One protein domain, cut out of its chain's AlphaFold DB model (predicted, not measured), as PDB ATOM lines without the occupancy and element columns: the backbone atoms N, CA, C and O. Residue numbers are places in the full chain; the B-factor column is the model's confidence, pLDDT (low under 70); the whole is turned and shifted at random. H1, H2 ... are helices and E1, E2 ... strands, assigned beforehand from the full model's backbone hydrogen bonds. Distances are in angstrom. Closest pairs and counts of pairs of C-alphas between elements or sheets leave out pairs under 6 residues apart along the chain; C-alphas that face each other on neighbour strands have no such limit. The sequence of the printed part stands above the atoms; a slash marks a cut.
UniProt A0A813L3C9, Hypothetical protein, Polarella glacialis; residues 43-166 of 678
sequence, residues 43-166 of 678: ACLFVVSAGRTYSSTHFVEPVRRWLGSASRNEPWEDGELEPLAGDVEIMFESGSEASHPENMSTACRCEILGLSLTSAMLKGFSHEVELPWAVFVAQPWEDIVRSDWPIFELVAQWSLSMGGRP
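AT A GLANCE: This is residues 43 to 166 of the 678 residues of the protein "Hypothetical protein" of Polarella glacialis (UniProt A0A813L3C9). A helical body is built round H3, which runs through its middle, with H1, H2, H4 and H6 packed round it and a small sheet at one side. A long loop, residues 92 to 105, lies far from the middle. The printed part has 124 residues with six named helices and three named strands, in the order E1 E2 H1 H2 E3 H3 H4 H5 H6; the sheet, E2 E1 E3, is antiparallel, and the class is mostly helix. It is compact, with a radius of gyration of the C-alphas of 14.3 A and spans of 43 by 32 by 27 A.

HOW THE PARTS SIT: Start at E1, residues 46 to 49, the inner strand; it forms an antiparallel hairpin with E2, residues 52 to 55, where N 47 and O 54 are within hydrogen-bond range at 2.9 A. On E1's other side look for antiparallel E3, residues 89 to 91: C-alphas 47 and 90 face each other at 5.7 A, with no N and O within hydrogen-bond range. H1, residues 56 to 71, and H2, residues 79 to 85, only graze the sheet; E2, H1, H2 and E3 form a split strand-helix-strand unit, its two strands running the same way with E1 between them, and its crossover is right-handed. The hub is H3, residues 106 to 122. It touches H2 about perpendicular at 81 degrees, with its residues 115 to 122 alone; the closest C-alphas, of Ala 85 and Leu 122, are 5.4 A apart. With H4, residues 130 to 138, it forms a helical hairpin, the closest C-alphas, of Leu 113 and Pro 132, 5.5 A apart. H6, residues 151 to 162, touches H3 at a shallow tilt of 26 degrees, the same way; the closest C-alphas, of Gly 114 and Ile 151, are 5.5 A apart. H5, residues 141 to 145, and H6 only just touch, only at the corner, with 3 pairs of C-alphas within 8 A. Every O i to N i+4 pair is within hydrogen-bond range in H3, H4, H5 and H6, but 9 of 12 are in H1 and 1 of 3 in H2, where 3 of 4 O i to N i+3 pairs are.

IN THESE COORDINATES: Find C-alpha 46 at (276.813, 424.541, 394.160), where E1 begins. H3 runs 24.3 A from C-alpha 106 at (270.171, 414.069, 383.600); H1 spans 23.1 A, and H6 runs 16.6 A to C-alpha 162 at (268.406, 437.643, 369.297).

THE WHOLE: The C-alphas of Gly 95 and Pro 166, the two farthest apart, are 45.7 A apart. The printed part has no cut, and the link from E3 to H3 is long, 14 residues. The mean pLDDT of the printed part is 79.0; 26 residues are under 70, among them residues 90 to 99.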
ATOM      1  N   ALA A  43     273.014 416.355 395.303       56.75
ATOM      2  CA  ALA A  43     272.999 417.765 394.950       56.75
ATOM      3  C   ALA A  43     274.206 418.004 394.046       56.75
ATOM      4  O   ALA A  43     275.343 417.925 394.499       56.75
ATOM      5  N   CYS A  44     273.958 418.169 392.750       64.50
ATOM      6  CA  CYS A  44     275.020 417.951 391.777       64.50
ATOM      7  C   CYS A  44     275.928 419.173 391.603       64.50
ATOM      8  O   CYS A  44     277.067 419.029 391.166       64.50
ATOM      9  N   LEU A  45     275.432 420.366 391.956       65.06
ATOM     10  CA  LEU A  45     276.183 421.614 391.898       65.06
ATOM     11  C   LEU A  45     275.896 422.543 393.072       65.06
ATOM     12  O   LEU A  45     274.770 422.650 393.570       65.06
ATOM     13  N   PHE A  46     276.926 423.319 393.391       66.94
ATOM     14  CA  PHE A  46     276.813 424.541 394.160       66.94
ATOM     15  C   PHE A  46     277.220 425.735 393.296       66.94
ATOM     16  O   PHE A  46     278.265 425.730 392.649       66.94
ATOM     17  N   VAL A  47     276.406 426.787 393.320       66.75
ATOM     18  CA  VAL A  47     276.744 428.077 392.714       66.75
ATOM     19  C   VAL A  47     277.551 428.865 393.735       66.75
ATOM     20  O   VAL A  47     277.036 429.161 394.817       66.75
ATOM     21  N   VAL A  48     278.796 429.216 393.407       69.75
ATOM     22  CA  VAL A  48     279.610 430.100 394.248       69.75
ATOM     23  C   VAL A  48     279.628 431.499 393.645       69.75
ATOM     24  O   VAL A  48     280.049 431.702 392.512       69.75
ATOM     25  N   SER A  49     279.133 432.467 394.414       74.75
ATOM     26  CA  SER A  49     279.052 433.875 394.018       74.75
ATOM     27  C   SER A  49     279.273 434.762 395.244       74.75
ATOM     28  O   SER A  49     278.704 434.513 396.311       74.75
ATOM     29  N   ALA A  50     280.168 435.749 395.127       77.88
ATOM     30  CA  ALA A  50     280.592 436.642 396.216       77.88
ATOM     31  C   ALA A  50     280.979 435.919 397.534       77.88
ATOM     32  O   ALA A  50     280.675 436.385 398.633       77.88
ATOM     33  N   GLY A  51     281.627 434.750 397.435       78.88
ATOM     34  CA  GLY A  51     282.043 433.944 398.593       78.88
ATOM     35  C   GLY A  51     280.905 433.218 399.325       78.88
ATOM     36  O   GLY A  51     281.124 432.679 400.408       78.88
ATOM     37  N   ARG A  52     279.692 433.188 398.758       78.69
ATOM     38  CA  ARG A  52     278.551 432.407 399.258       78.69
ATOM     39  C   ARG A  52     278.267 431.229 398.340       78.69
ATOM     40  O   ARG A  52     278.422 431.329 397.129       78.69
ATOM     41  N   THR A  53     277.842 430.126 398.946       78.06
ATOM     42  CA  THR A  53     277.536 428.854 398.282       78.06
ATOM     43  C   THR A  53     276.021 428.652 398.278       78.06
ATOM     44  O   THR A  53     275.414 428.616 399.347       78.06
ATOM     45  N   TYR A  54     275.412 428.527 397.101       79.69
ATOM     46  CA  TYR A  54     273.969 428.338 396.928       79.69
ATOM     47  C   TYR A  54     273.676 426.983 396.275       79.69
ATOM     48  O   TYR A  54     274.401 426.557 395.377       79.69
ATOM     49  N   SER A  55     272.590 426.319 396.678       81.12
ATOM     50  CA  SER A  55     272.059 425.180 395.916       81.12
ATOM     51  C   SER A  55     271.482 425.677 394.589       81.12
ATOM     52  O   SER A  55     270.772 426.681 394.575       81.12
ATOM     53  N   SER A  56     271.720 424.952 393.495       77.56
ATOM     54  CA  SER A  56     271.099 425.191 392.179       77.56
ATOM     55  C   SER A  56     269.576 425.388 392.265       77.56
ATOM     56  O   SER A  56     269.029 426.323 391.681       77.56
ATOM     57  N   THR A  57     268.898 424.568 393.074       79.94
ATOM     58  CA  THR A  57     267.443 424.618 393.308       79.94
ATOM     59  C   THR A  57     266.933 425.959 393.849       79.94
ATOM     60  O   THR A  57     265.767 426.289 393.643       79.94
ATOM     61  N   HIS A  58     267.792 426.767 394.481       84.50
ATOM     62  CA  HIS A  58     267.438 428.087 395.009       84.50
ATOM     63  C   HIS A  58     267.046 429.084 393.905       84.50
ATOM     64  O   HIS A  58     266.268 430.000 394.154       84.50
ATOM     65  N   PHE A  59     267.552 428.894 392.682       84.62
ATOM     66  CA  PHE A  59     267.363 429.830 391.573       84.62
ATOM     67  C   PHE A  59     266.157 429.515 390.680       84.62
ATOM     68  O   PHE A  59     265.718 430.395 389.945       84.62
ATOM     69  N   VAL A  60     265.584 428.308 390.753       85.00
ATOM     70  CA  VAL A  60     264.508 427.870 389.841       85.00
ATOM     71  C   VAL A  60     263.296 428.809 389.891       85.00
ATOM     72  O   VAL A  60     262.817 429.260 388.851       85.00
ATOM     73  N   GLU A  61     262.815 429.140 391.092       88.62
ATOM     74  CA  GLU A  61     261.623 429.980 391.260       88.62
ATOM     75  C   GLU A  61     261.881 431.480 390.994       88.62
ATOM     76  O   GLU A  61     261.083 432.086 390.275       88.62
ATOM     77  N   PRO A  62     263.003 432.090 391.441       90.62
ATOM     78  CA  PRO A  62     263.427 433.411 390.966       90.62
ATOM     79  C   PRO A  62     263.499 433.523 389.433       90.62
ATOM     80  O   PRO A  62     263.000 434.493 388.864       90.62
ATOM     81  N   VAL A  63     264.043 432.512 388.741       87.56
ATOM     82  CA  VAL A  63     264.133 432.505 387.270       87.56
ATOM     83  C   VAL A  63     262.753 432.410 386.619       87.56
ATOM     84  O   VAL A  63     262.488 433.138 385.662       87.56
ATOM     85  N   ARG A  64     261.831 431.591 387.146       88.12
ATOM     86  CA  ARG A  64     260.432 431.551 386.673       88.12
ATOM     87  C   ARG A  64     259.723 432.898 386.850       88.12
ATOM     88  O   ARG A  64     259.064 433.354 385.915       88.12
ATOM     89  N   ARG A  65     259.882 433.559 388.007       87.69
ATOM     90  CA  ARG A  65     259.325 434.904 388.253       87.69
ATOM     91  C   ARG A  65     259.865 435.928 387.255       87.69
ATOM     92  O   ARG A  65     259.074 436.624 386.617       87.69
ATOM     93  N   TRP A  66     261.181 435.957 387.061       89.69
ATOM     94  CA  TRP A  66     261.840 436.848 386.107       89.69
ATOM     95  C   TRP A  66     261.397 436.608 384.656       89.69
ATOM     96  O   TRP A  66     261.042 437.567 383.974       89.69
ATOM     97  N   LEU A  67     261.312 435.351 384.198       85.88
ATOM     98  CA  LEU A  67     260.759 435.003 382.878       85.88
ATOM     99  C   LEU A  67     259.315 435.503 382.712       85.88
ATOM    100  O   LEU A  67     258.943 436.006 381.648       85.88
ATOM    101  N   GLY A  68     258.514 435.403 383.777       85.06
ATOM    102  CA  GLY A  68     257.164 435.951 383.839       85.06
ATOM    103  C   GLY A  68     257.138 437.463 383.605       85.06
ATOM    104  O   GLY A  68     256.411 437.921 382.726       85.06
ATOM    105  N   SER A  69     257.940 438.236 384.340       85.88
ATOM    106  CA  SER A  69     258.015 439.699 384.181       85.88
ATOM    107  C   SER A  69     258.599 440.117 382.825       85.88
ATOM    108  O   SER A  69     258.040 440.989 382.159       85.88
ATOM    109  N   ALA A  70     259.647 439.432 382.355       81.06
ATOM    110  CA  ALA A  70     260.251 439.657 381.042       81.06
ATOM    111  C   ALA A  70     259.232 439.470 379.905       81.06
ATOM    112  O   ALA A  70     259.151 440.304 379.007       81.06
ATOM    113  N   SER A  71     258.377 438.441 379.980       76.88
ATOM    114  CA  SER A  71     257.306 438.215 378.993       76.88
ATOM    115  C   SER A  71     256.251 439.332 378.931       76.88
ATOM    116  O   SER A  71     255.552 439.455 377.926       76.88
ATOM    117  N   ARG A  72     256.144 440.161 379.980       81.69
ATOM    118  CA  ARG A  72     255.212 441.300 380.070       81.69
ATOM    119  C   ARG A  72     255.878 442.658 379.813       81.69
ATOM    120  O   ARG A  72     255.193 443.675 379.879       81.69
ATOM    121  N   ASN A  73     257.181 442.692 379.507       80.31
ATOM    122  CA  ASN A  73     258.008 443.909 379.488       80.31
ATOM    123  C   ASN A  73     257.946 444.712 380.807       80.31
ATOM    124  O   ASN A  73     258.110 445.933 380.808       80.31
ATOM    125  N   GLU A  74     257.700 444.041 381.933       82.25
ATOM    126  CA  GLU A  74     257.721 444.672 383.252       82.25
ATOM    127  C   GLU A  74     259.175 444.829 383.727       82.25
ATOM    128  O   GLU A  74     259.959 443.882 383.593       82.25
ATOM    129  N   PRO A  75     259.568 445.992 384.283       74.38
ATOM    130  CA  PRO A  75     260.890 446.150 384.874       74.38
ATOM    131  C   PRO A  75     261.056 445.152 386.025       74.38
ATOM    132  O   PRO A  75     260.183 445.021 386.882       74.38
ATOM    133  N   TRP A  76     262.174 444.427 386.031       71.56
ATOM    134  CA  TRP A  76     262.453 443.449 387.076       71.56
ATOM    135  C   TRP A  76     262.948 444.149 388.348       71.56
ATOM    136  O   TRP A  76     264.084 444.616 388.410       71.56
ATOM    137  N   GLU A  77     262.083 444.207 389.357       69.38
ATOM    138  CA  GLU A  77     262.395 444.692 390.702       69.38
ATOM    139  C   GLU A  77     262.694 443.511 391.640       69.38
ATOM    140  O   GLU A  77     261.833 443.130 392.422       69.38
ATOM    141  N   ASP A  78     263.895 442.915 391.570       60.38
ATOM    142  CA  ASP A  78     264.467 442.173 392.712       60.38
ATOM    143  C   ASP A  78     265.944 441.772 392.522       60.38
ATOM    144  O   ASP A  78     266.361 441.284 391.469       60.38
ATOM    145  N   GLY A  79     266.734 441.899 393.595       76.75
ATOM    146  CA  GLY A  79     268.153 441.506 393.638       76.75
ATOM    147  C   GLY A  79     268.404 439.993 393.739       76.75
ATOM    148  O   GLY A  79     269.547 439.557 393.811       76.75
ATOM    149  N   GLU A  80     267.361 439.159 393.736       77.19
ATOM    150  CA  GLU A  80     267.482 437.701 393.907       77.19
ATOM    151  C   GLU A  80     268.319 437.004 392.816       77.19
ATOM    152  O   GLU A  80     268.929 435.966 393.073       77.19
ATOM    153  N   LEU A  81     268.369 437.574 391.605       81.00
ATOM    154  CA  LEU A  81     269.181 437.081 390.484       81.00
ATOM    155  C   LEU A  81     270.538 437.794 390.349       81.00
ATOM    156  O   LEU A  81     271.346 437.403 389.507       81.00
ATOM    157  N   GLU A  82     270.838 438.784 391.198       81.38
ATOM    158  CA  GLU A  82     272.148 439.452 391.247       81.38
ATOM    159  C   GLU A  82     273.325 438.456 391.390       81.38
ATOM    160  O   GLU A  82     274.313 438.614 390.665       81.38
ATOM    161  N   PRO A  83     273.228 437.360 392.185       75.69
ATOM    162  CA  PRO A  83     274.281 436.347 392.247       75.69
ATOM    163  C   PRO A  83     274.588 435.661 390.908       75.69
ATOM    164  O   PRO A  83     275.712 435.190 390.748       75.69
ATOM    165  N   LEU A  84     273.622 435.601 389.975       73.62
ATOM    166  CA  LEU A  84     273.767 435.004 388.637       73.62
ATOM    167  C   LEU A  84     274.184 436.006 387.547       73.62
ATOM    168  O   LEU A  84     274.666 435.590 386.490       73.62
ATOM    169  N   ALA A  85     274.000 437.305 387.797       76.75
ATOM    170  CA  ALA A  85     274.462 438.384 386.925       76.75
ATOM    171  C   ALA A  85     275.968 438.668 387.090       76.75
ATOM    172  O   ALA A  85     276.623 439.090 386.138       76.75
ATOM    173  N   GLY A  86     276.525 438.416 388.282       77.06
ATOM    174  CA  GLY A  86     277.962 438.506 388.554       77.06
ATOM    175  C   GLY A  86     278.791 437.368 387.943       77.06
ATOM    176  O   GLY A  86     278.303 436.532 387.177       77.06
ATOM    177  N   ASP A  87     280.075 437.306 388.287       70.50
ATOM    178  CA  ASP A  87     280.954 436.205 387.880       70.50
ATOM    179  C   ASP A  87     280.653 434.937 388.681       70.50
ATOM    180  O   ASP A  87     281.186 434.697 389.763       70.50
ATOM    181  N   VAL A  88     279.731 434.147 388.127       66.81
ATOM    182  CA  VAL A  88     279.384 432.805 388.586       66.81
ATOM    183  C   VAL A  88     280.478 431.829 388.181       66.81
ATOM    184  O   VAL A  88     280.629 431.520 386.999       66.81
ATOM    185  N   GLU A  89     281.177 431.273 389.166       73.75
ATOM    186  CA  GLU A  89     281.987 430.079 388.953       73.75
ATOM    187  C   GLU A  89     281.122 428.841 389.233       73.75
ATOM    188  O   GLU A  89     280.662 428.604 390.355       73.75
ATOM    189  N   ILE A  90     280.852 428.065 388.179       69.75
ATOM    190  CA  ILE A  90     280.118 426.800 388.272       69.75
ATOM    191  C   ILE A  90     281.106 425.727 388.742       69.75
ATOM    192  O   ILE A  90     281.783 425.093 387.935       69.75
ATOM    193  N   MET A  91     281.214 425.548 390.060       67.25
ATOM    194  CA  MET A  91     282.092 424.536 390.643       67.25
ATOM    195  C   MET A  91     281.411 423.167 390.719       67.25
ATOM    196  O   MET A  91     280.331 423.009 391.291       67.25
ATOM    197  N   PHE A  92     282.099 422.160 390.188       65.31
ATOM    198  CA  PHE A  92     281.792 420.748 390.402       65.31
ATOM    199  C   PHE A  92     282.434 420.270 391.711       65.31
ATOM    200  O   PHE A  92     283.523 420.728 392.060       65.31
ATOM    201  N   GLU A  93     281.811 419.320 392.417       62.22
ATOM    202  CA  GLU A  93     282.463 418.672 393.564       62.22
ATOM    203  C   GLU A  93     283.736 417.942 393.100       62.22
ATOM    204  O   GLU A  93     283.700 416.933 392.390       62.22
ATOM    205  N   SER A  94     284.891 418.495 393.471       45.16
ATOM    206  CA  SER A  94     286.192 418.057 392.972       45.16
ATOM    207  C   SER A  94     286.596 416.706 393.567       45.16
ATOM    208  O   SER A  94     286.865 416.618 394.766       45.16
ATOM    209  N   GLY A  95     286.707 415.670 392.728       54.06
ATOM    210  CA  GLY A  95     287.255 414.369 393.141       54.06
ATOM    211  C   GLY A  95     286.706 413.121 392.440       54.06
ATOM    212  O   GLY A  95     287.169 412.028 392.752       54.06
ATOM    213  N   SER A  96     285.753 413.245 391.511       53.81
ATOM    214  CA  SER A  96     285.178 412.106 390.776       53.81
ATOM    215  C   SER A  96     285.352 412.235 389.257       53.81
ATOM    216  O   SER A  96     285.584 413.325 388.738       53.81
ATOM    217  N   GLU A  97     285.180 411.128 388.526       54.16
ATOM    218  CA  GLU A  97     285.182 411.060 387.048       54.16
ATOM    219  C   GLU A  97     283.979 411.792 386.391       54.16
ATOM    220  O   GLU A  97     283.708 411.641 385.198       54.16
ATOM    221  N   ALA A  98     283.240 412.601 387.158       54.53
ATOM    222  CA  ALA A  98     282.048 413.339 386.743       54.53
ATOM    223  C   ALA A  98     282.333 414.649 385.977       54.53
ATOM    224  O   ALA A  98     281.400 415.385 385.672       54.53
ATOM    225  N   SER A  99     283.593 414.957 385.645       60.81
ATOM    226  CA  SER A  99     283.950 416.144 384.849       60.81
ATOM    227  C   SER A  99     283.477 416.069 383.390       60.81
ATOM    228  O   SER A  99     283.341 417.104 382.737       60.81
ATOM    229  N   HIS A 100     283.192 414.871 382.873       70.88
ATOM    230  CA  HIS A 100     282.582 414.693 381.558       70.88
ATOM    231  C   HIS A 100     281.048 414.764 381.650       70.88
ATOM    232  O   HIS A 100     280.458 413.977 382.397       70.88
ATOM    233  N   PRO A 101     280.371 415.617 380.850       69.44
ATOM    234  CA  PRO A 101     278.909 415.713 380.840       69.44
ATOM    235  C   PRO A 101     278.196 414.376 380.608       69.44
ATOM    236  O   PRO A 101     277.112 414.152 381.133       69.44
ATOM    237  N   GLU A 102     278.798 413.443 379.872       75.38
ATOM    238  CA  GLU A 102     278.220 412.115 379.626       75.38
ATOM    239  C   GLU A 102     277.968 411.323 380.926       75.38
ATOM    240  O   GLU A 102     276.932 410.666 381.043       75.38
ATOM    241  N   ASN A 103     278.834 411.497 381.934       78.81
ATOM    242  CA  ASN A 103     278.773 410.816 383.234       78.81
ATOM    243  C   ASN A 103     277.809 411.481 384.237       78.81
ATOM    244  O   ASN A 103     277.494 410.899 385.276       78.81
ATOM    245  N   MET A 104     277.341 412.700 383.959       81.31
ATOM    246  CA  MET A 104     276.436 413.435 384.847       81.31
ATOM    247  C   MET A 104     275.012 412.867 384.802       81.31
ATOM    248  O   MET A 104     274.528 412.422 383.759       81.31
ATOM    249  N   SER A 105     274.285 412.938 385.922       83.75
ATOM    250  CA  SER A 105     272.856 412.599 385.930       83.75
ATOM    251  C   SER A 105     272.059 413.587 385.067       83.75
ATOM    252  O   SER A 105     272.418 414.760 384.952       83.75
ATOM    253  N   THR A 106     270.947 413.159 384.464       83.69
ATOM    254  CA  THR A 106     270.171 414.069 383.600       83.69
ATOM    255  C   THR A 106     269.612 415.278 384.362       83.69
ATOM    256  O   THR A 106     269.582 416.373 383.807       83.69
ATOM    257  N   ALA A 107     269.273 415.126 385.649       85.31
ATOM    258  CA  ALA A 107     268.903 416.248 386.516       85.31
ATOM    259  C   ALA A 107     270.043 417.279 386.625       85.31
ATOM    260  O   ALA A 107     269.831 418.456 386.349       85.31
ATOM    261  N   CYS A 108     271.265 416.815 386.905       85.50
ATOM    262  CA  CYS A 108     272.473 417.639 386.962       85.50
ATOM    263  C   CYS A 108     272.705 418.431 385.668       85.50
ATOM    264  O   CYS A 108     272.949 419.634 385.693       85.50
ATOM    265  N   ARG A 109     272.556 417.770 384.514       87.12
ATOM    266  CA  ARG A 109     272.725 418.406 383.200       87.12
ATOM    267  C   ARG A 109     271.681 419.482 382.929       87.12
ATOM    268  O   ARG A 109     272.017 420.510 382.350       87.12
ATOM    269  N   CYS A 110     270.446 419.276 383.381       89.94
ATOM    270  CA  CYS A 110     269.400 420.291 383.302       89.94
ATOM    271  C   CYS A 110     269.669 421.472 384.253       89.94
ATOM    272  O   CYS A 110     269.458 422.614 383.856       89.94
ATOM    273  N   GLU A 111     270.185 421.231 385.464       88.75
ATOM    274  CA  GLU A 111     270.585 422.302 386.390       88.75
ATOM    275  C   GLU A 111     271.700 423.182 385.807       88.75
ATOM    276  O   GLU A 111     271.562 424.406 385.797       88.75
ATOM    277  N   ILE A 112     272.764 422.575 385.264       85.56
ATOM    278  CA  ILE A 112     273.850 423.295 384.570       85.56
ATOM    279  C   ILE A 112     273.271 424.118 383.423       85.56
ATOM    280  O   ILE A 112     273.503 425.321 383.342       85.56
ATOM    281  N   LEU A 113     272.481 423.481 382.556       89.56
ATOM    282  CA  LEU A 113     271.909 424.127 381.382       89.56
ATOM    283  C   LEU A 113     271.018 425.321 381.752       89.56
ATOM    284  O   LEU A 113     271.154 426.391 381.160       89.56
ATOM    285  N   GLY A 114     270.142 425.165 382.745       90.31
ATOM    286  CA  GLY A 114     269.271 426.232 383.232       90.31
ATOM    287  C   GLY A 114     270.048 427.404 383.838       90.31
ATOM    288  O   GLY A 114     269.777 428.559 383.498       90.31
ATOM    289  N   LEU A 115     271.059 427.121 384.668       87.69
ATOM    290  CA  LEU A 115     271.951 428.135 385.243       87.69
ATOM    291  C   LEU A 115     272.719 428.897 384.157       87.69
ATOM    292  O   LEU A 115     272.721 430.130 384.154       87.69
ATOM    293  N   SER A 116     273.347 428.186 383.219       85.69
ATOM    294  CA  SER A 116     274.177 428.807 382.189       85.69
ATOM    295  C   SER A 116     273.356 429.596 381.165       85.69
ATOM    296  O   SER A 116     273.769 430.694 380.800       85.69
ATOM    297  N   LEU A 117     272.174 429.113 380.753       87.75
ATOM    298  CA  LEU A 117     271.249 429.893 379.915       87.75
ATOM    299  C   LEU A 117     270.797 431.178 380.628       87.75
ATOM    300  O   LEU A 117     270.811 432.249 380.022       87.75
ATOM    301  N   THR A 118     270.459 431.090 381.919       89.50
ATOM    302  CA  THR A 118     270.058 432.258 382.721       89.50
ATOM    303  C   THR A 118     271.194 433.277 382.830       89.50
ATOM    304  O   THR A 118     270.987 434.458 382.558       89.50
ATOM    305  N   SER A 119     272.410 432.849 383.187       85.75
ATOM    306  CA  SER A 119     273.548 433.768 383.322       85.75
ATOM    307  C   SER A 119     273.925 434.403 381.976       85.75
ATOM    308  O   SER A 119     274.147 435.612 381.911       85.75
ATOM    309  N   ALA A 120     273.885 433.641 380.875       83.94
ATOM    310  CA  ALA A 120     274.113 434.169 379.529       83.94
ATOM    311  C   ALA A 120     273.097 435.267 379.147       83.94
ATOM    312  O   ALA A 120     273.491 436.296 378.591       83.94
ATOM    313  N   MET A 121     271.817 435.085 379.502       85.44
ATOM    314  CA  MET A 121     270.771 436.100 379.326       85.44
ATOM    315  C   MET A 121     271.026 437.358 380.163       85.44
ATOM    316  O   MET A 121     270.953 438.466 379.632       85.44
ATOM    317  N   LEU A 122     271.356 437.203 381.450       86.00
ATOM    318  CA  LEU A 122     271.609 438.330 382.358       86.00
ATOM    319  C   LEU A 122     272.857 439.140 381.958       86.00
ATOM    320  O   LEU A 122     272.865 440.360 382.110       86.00
ATOM    321  N   LYS A 123     273.885 438.486 381.404       85.25
ATOM    322  CA  LYS A 123     275.132 439.125 380.940       85.25
ATOM    323  C   LYS A 123     275.060 439.712 379.523       85.25
ATOM    324  O   LYS A 123     276.052 440.258 379.044       85.25
ATOM    325  N   GLY A 124     273.918 439.616 378.834       80.38
ATOM    326  CA  GLY A 124     273.739 440.189 377.494       80.38
ATOM    327  C   GLY A 124     274.496 439.466 376.370       80.38
ATOM    328  O   GLY A 124     274.761 440.074 375.333       80.38
ATOM    329  N   PHE A 125     274.811 438.179 376.557       69.69
ATOM    330  CA  PHE A 125     275.449 437.294 375.569       69.69
ATOM    331  C   PHE A 125     276.814 437.756 375.033       69.69
ATOM    332  O   PHE A 125     276.954 438.143 373.867       69.69
ATOM    333  N   SER A 126     277.851 437.612 375.863       61.53
ATOM    334  CA  SER A 126     279.218 437.398 375.371       61.53
ATOM    335  C   SER A 126     279.326 436.046 374.637       61.53
ATOM    336  O   SER A 126     278.439 435.199 374.732       61.53
ATOM    337  N   HIS A 127     280.416 435.824 373.896       54.41
ATOM    338  CA  HIS A 127     280.610 434.643 373.033       54.41
ATOM    339  C   HIS A 127     280.711 433.281 373.766       54.41
ATOM    340  O   HIS A 127     280.835 432.251 373.114       54.41
ATOM    341  N   GLU A 128     280.617 433.236 375.095       60.72
ATOM    342  CA  GLU A 128     280.837 432.042 375.932       60.72
ATOM    343  C   GLU A 128     279.609 431.103 376.019       60.72
ATOM    344  O   GLU A 128     279.403 430.406 377.011       60.72
ATOM    345  N   VAL A 129     278.769 431.065 374.977       65.62
ATOM    346  CA  VAL A 129     277.506 430.291 374.954       65.62
ATOM    347  C   VAL A 129     277.655 428.906 374.299       65.62
ATOM    348  O   VAL A 129     276.663 428.213 374.088       65.62
ATOM    349  N   GLU A 130     278.876 428.460 373.991       73.44
ATOM    350  CA  GLU A 130     279.117 427.165 373.333       73.44
ATOM    351  C   GLU A 130     278.656 425.968 374.187       73.44
ATOM    352  O   GLU A 130     277.954 425.074 373.705       73.44
ATOM    353  N   LEU A 131     279.011 425.969 375.478       70.19
ATOM    354  CA  LEU A 131     278.741 424.859 376.396       70.19
ATOM    355  C   LEU A 131     277.233 424.630 376.661       70.19
ATOM    356  O   LEU A 131     276.805 423.476 376.575       70.19
ATOM    357  N   PRO A 132     276.398 425.661 376.926       77.19
ATOM    358  CA  PRO A 132     274.945 425.496 377.040       77.19
ATOM    359  C   PRO A 132     274.316 424.817 375.826       77.19
ATOM    360  O   PRO A 132     273.515 423.898 375.985       77.19
ATOM    361  N   TRP A 133     274.694 425.218 374.609       83.62
ATOM    362  CA  TRP A 133     274.118 424.635 373.400       83.62
ATOM    363  C   TRP A 133     274.588 423.203 373.171       83.62
ATOM    364  O   TRP A 133     273.754 422.346 372.889       83.62
ATOM    365  N   ALA A 134     275.867 422.898 373.406       82.44
ATOM    366  CA  ALA A 134     276.352 421.521 373.370       82.44
ATOM    367  C   ALA A 134     275.570 420.608 374.340       82.44
ATOM    368  O   ALA A 134     275.174 419.506 373.962       82.44
ATOM    369  N   VAL A 135     275.266 421.075 375.560       84.44
ATOM    370  CA  VAL A 135     274.447 420.321 376.528       84.44
ATOM    371  C   VAL A 135     272.983 420.215 376.078       84.44
ATOM    372  O   VAL A 135     272.436 419.114 376.085       84.44
ATOM    373  N   PHE A 136     272.349 421.309 375.641       87.75
ATOM    374  CA  PHE A 136     270.957 421.313 375.157       87.75
ATOM    375  C   PHE A 136     270.736 420.396 373.949       87.75
ATOM    376  O   PHE A 136     269.676 419.788 373.818       87.75
ATOM    377  N   VAL A 137     271.736 420.283 373.075       87.12
ATOM    378  CA  VAL A 137     271.690 419.426 371.888       87.12
ATOM    379  C   VAL A 137     272.077 417.977 372.203       87.12
ATOM    380  O   VAL A 137     271.551 417.057 371.582       87.12
ATOM    381  N   ALA A 138     272.940 417.730 373.191       87.06
ATOM    382  CA  ALA A 138     273.281 416.373 373.624       87.06
ATOM    383  C   ALA A 138     272.209 415.721 374.521       87.06
ATOM    384  O   ALA A 138     272.162 414.496 374.625       87.06
ATOM    385  N   GLN A 139     271.371 416.506 375.208       88.12
ATOM    386  CA  GLN A 139     270.343 415.984 376.111       88.12
ATOM    387  C   GLN A 139     269.015 415.688 375.403       88.12
ATOM    388  O   GLN A 139     268.490 416.575 374.736       88.12
ATOM    389  N   PRO A 140     268.404 414.501 375.610       89.50
ATOM    390  CA  PRO A 140     267.048 414.222 375.146       89.50
ATOM    391  C   PRO A 140     266.059 415.265 375.670       89.50
ATOM    392  O   PRO A 140     265.834 415.363 376.878       89.50
ATOM    393  N   TRP A 141     265.429 416.024 374.771       92.19
ATOM    394  CA  TRP A 141     264.515 417.112 375.155       92.19
ATOM    395  C   TRP A 141     263.338 416.641 376.015       92.19
ATOM    396  O   TRP A 141     262.850 417.385 376.858       92.19
ATOM    397  N   GLU A 142     262.922 415.382 375.884       84.44
ATOM    398  CA  GLU A 142     261.921 414.767 376.759       84.44
ATOM    399  C   GLU A 142     262.335 414.697 378.234       84.44
ATOM    400  O   GLU A 142     261.485 414.794 379.116       84.44
ATOM    401  N   ASP A 143     263.624 414.491 378.516       85.62
ATOM    402  CA  ASP A 143     264.131 414.516 379.887       85.62
ATOM    403  C   ASP A 143     264.301 415.972 380.366       85.62
ATOM    404  O   ASP A 143     264.052 416.254 381.536       85.62
ATOM    405  N   ILE A 144     264.610 416.915 379.463       91.12
ATOM    406  CA  ILE A 144     264.614 418.361 379.758       91.12
ATOM    407  C   ILE A 144     263.211 418.842 380.173       91.12
ATOM    408  O   ILE A 144     263.087 419.601 381.131       91.12
ATOM    409  N   VAL A 145     262.138 418.368 379.522       90.69
ATOM    410  CA  VAL A 145     260.739 418.700 379.891       90.69
ATOM    411  C   VAL A 145     260.423 418.315 381.337       90.69
ATOM    412  O   VAL A 145     259.674 419.021 382.015       90.69
ATOM    413  N   ARG A 146     261.001 417.204 381.803       85.81
ATOM    414  CA  ARG A 146     260.843 416.661 383.161       85.81
ATOM    415  C   ARG A 146     261.681 417.410 384.203       85.81
ATOM    416  O   ARG A 146     261.562 417.112 385.386       85.81
ATOM    417  N   SER A 147     262.527 418.353 383.788       87.94
ATOM    418  CA  SER A 147     263.241 419.221 384.717       87.94
ATOM    419  C   SER A 147     262.315 420.282 385.306       87.94
ATOM    420  O   SER A 147     261.490 420.872 384.599       87.94
ATOM    421  N   ASP A 148     262.537 420.588 386.585       86.56
ATOM    422  CA  ASP A 148     261.965 421.756 387.255       86.56
ATOM    423  C   ASP A 148     262.430 423.076 386.614       86.56
ATOM    424  O   ASP A 148     261.736 424.093 386.711       86.56
ATOM    425  N   TRP A 149     263.592 423.080 385.950       90.56
ATOM    426  CA  TRP A 149     264.122 424.273 385.301       90.56
ATOM    427  C   TRP A 149     263.290 424.676 384.069       90.56
ATOM    428  O   TRP A 149     262.944 423.829 383.239       90.56
ATOM    429  N   PRO A 150     263.003 425.980 383.890       92.56
ATOM    430  CA  PRO A 150     262.248 426.501 382.750       92.56
ATOM    431  C   PRO A 150     263.140 426.635 381.496       92.56
ATOM    432  O   PRO A 150     263.326 427.718 380.946       92.56
ATOM    433  N   ILE A 151     263.776 425.535 381.076       94.06
ATOM    434  CA  ILE A 151     264.815 425.534 380.028       94.06
ATOM    435  C   ILE A 151     264.246 425.926 378.664       94.06
ATOM    436  O   ILE A 151     264.866 426.712 377.953       94.06
ATOM    437  N   PHE A 152     263.064 425.435 378.289       94.12
ATOM    438  CA  PHE A 152     262.464 425.798 377.002       94.12
ATOM    439  C   PHE A 152     262.020 427.259 376.981       94.12
ATOM    440  O   PHE A 152     262.142 427.925 375.958       94.12
ATOM    441  N   GLU A 153     261.550 427.773 378.114       93.38
ATOM    442  CA  GLU A 153     261.180 429.168 378.317       93.38
ATOM    443  C   GLU A 153     262.419 430.084 378.233       93.38
ATOM    444  O   GLU A 153     262.365 431.121 377.567       93.38
ATOM    445  N   LEU A 154     263.557 429.669 378.807       91.69
ATOM    446  CA  LEU A 154     264.862 430.327 378.643       91.69
ATOM    447  C   LEU A 154     265.316 430.331 377.171       91.69
ATOM    448  O   LEU A 154     265.698 431.378 376.656       91.69
ATOM    449  N   VAL A 155     265.221 429.198 376.463       91.31
ATOM    450  CA  VAL A 155     265.565 429.086 375.028       91.31
ATOM    451  C   VAL A 155     264.642 429.942 374.143       91.31
ATOM    452  O   VAL A 155     265.097 430.561 373.178       91.31
ATOM    453  N   ALA A 156     263.357 430.041 374.484       90.69
ATOM    454  CA  ALA A 156     262.404 430.899 373.788       90.69
ATOM    455  C   ALA A 156     262.716 432.392 373.989       90.69
ATOM    456  O   ALA A 156     262.747 433.150 373.018       90.69
ATOM    457  N   GLN A 157     263.002 432.815 375.223       89.31
ATOM    458  CA  GLN A 157     263.365 434.204 375.526       89.31
ATOM    459  C   GLN A 157     264.745 434.583 374.965       89.31
ATOM    460  O   GLN A 157     264.910 435.677 374.422       89.31
ATOM    461  N   TRP A 158     265.712 433.658 374.992       88.69
ATOM    462  CA  TRP A 158     266.965 433.768 374.238       88.69
ATOM    463  C   TRP A 158     266.681 434.082 372.766       88.69
ATOM    464  O   TRP A 158     267.179 435.075 372.230       88.69
ATOM    465  N   SER A 159     265.804 433.295 372.135       87.12
ATOM    466  CA  SER A 159     265.457 433.476 370.728       87.12
ATOM    467  C   SER A 159     264.809 434.831 370.430       87.12
ATOM    468  O   SER A 159     265.150 435.461 369.426       87.12
ATOM    469  N   LEU A 160     263.925 435.312 371.307       86.12
ATOM    470  CA  LEU A 160     263.318 436.639 371.181       86.12
ATOM    471  C   LEU A 160     264.369 437.756 371.272       86.12
ATOM    472  O   LEU A 160     264.378 438.649 370.425       86.12
ATOM    473  N   SER A 161     265.303 437.670 372.226       84.81
ATOM    474  CA  SER A 161     266.370 438.670 372.406       84.81
ATOM    475  C   SER A 161     267.320 438.785 371.202       84.81
ATOM    476  O   SER A 161     267.823 439.868 370.898       84.81
ATOM    477  N   MET A 162     267.529 437.684 370.471       81.75
ATOM    478  CA  MET A 162     268.406 437.643 369.297       81.75
ATOM    479  C   MET A 162     267.714 438.114 368.010       81.75
ATOM    480  O   MET A 162     268.383 438.611 367.101       81.75
ATOM    481  N   GLY A 163     266.381 438.020 367.935       73.06
ATOM    482  CA  GLY A 163     265.588 438.324 366.735       73.06
ATOM    483  C   GLY A 163     265.655 439.775 366.237       73.06
ATOM    484  O   GLY A 163     265.271 440.041 365.100       73.06
ATOM    485  N   GLY A 164     266.161 440.709 367.051       71.25
ATOM    486  CA  GLY A 164     266.395 442.104 366.655       71.25
ATOM    487  C   GLY A 164     267.680 442.344 365.847       71.25
ATOM    488  O   GLY A 164     267.880 443.450 365.345       71.25
ATOM    489  N   ARG A 165     268.572 441.349 365.718       71.00
ATOM    490  CA  ARG A 165     269.831 441.497 364.967       71.00
ATOM    491  C   ARG A 165     269.583 441.320 363.456       71.00
ATOM    492  O   ARG A 165     268.919 440.359 363.064       71.00
ATOM    493  N   PRO A 166     270.117 442.197 362.578       61.56
ATOM    494  CA  PRO A 166     269.974 442.052 361.131       61.56
ATOM    495  C   PRO A 166     270.790 440.853 360.625       61.56
ATOM    496  O   PRO A 166     271.982 440.959 360.341       61.56
TER     497      PRO A 166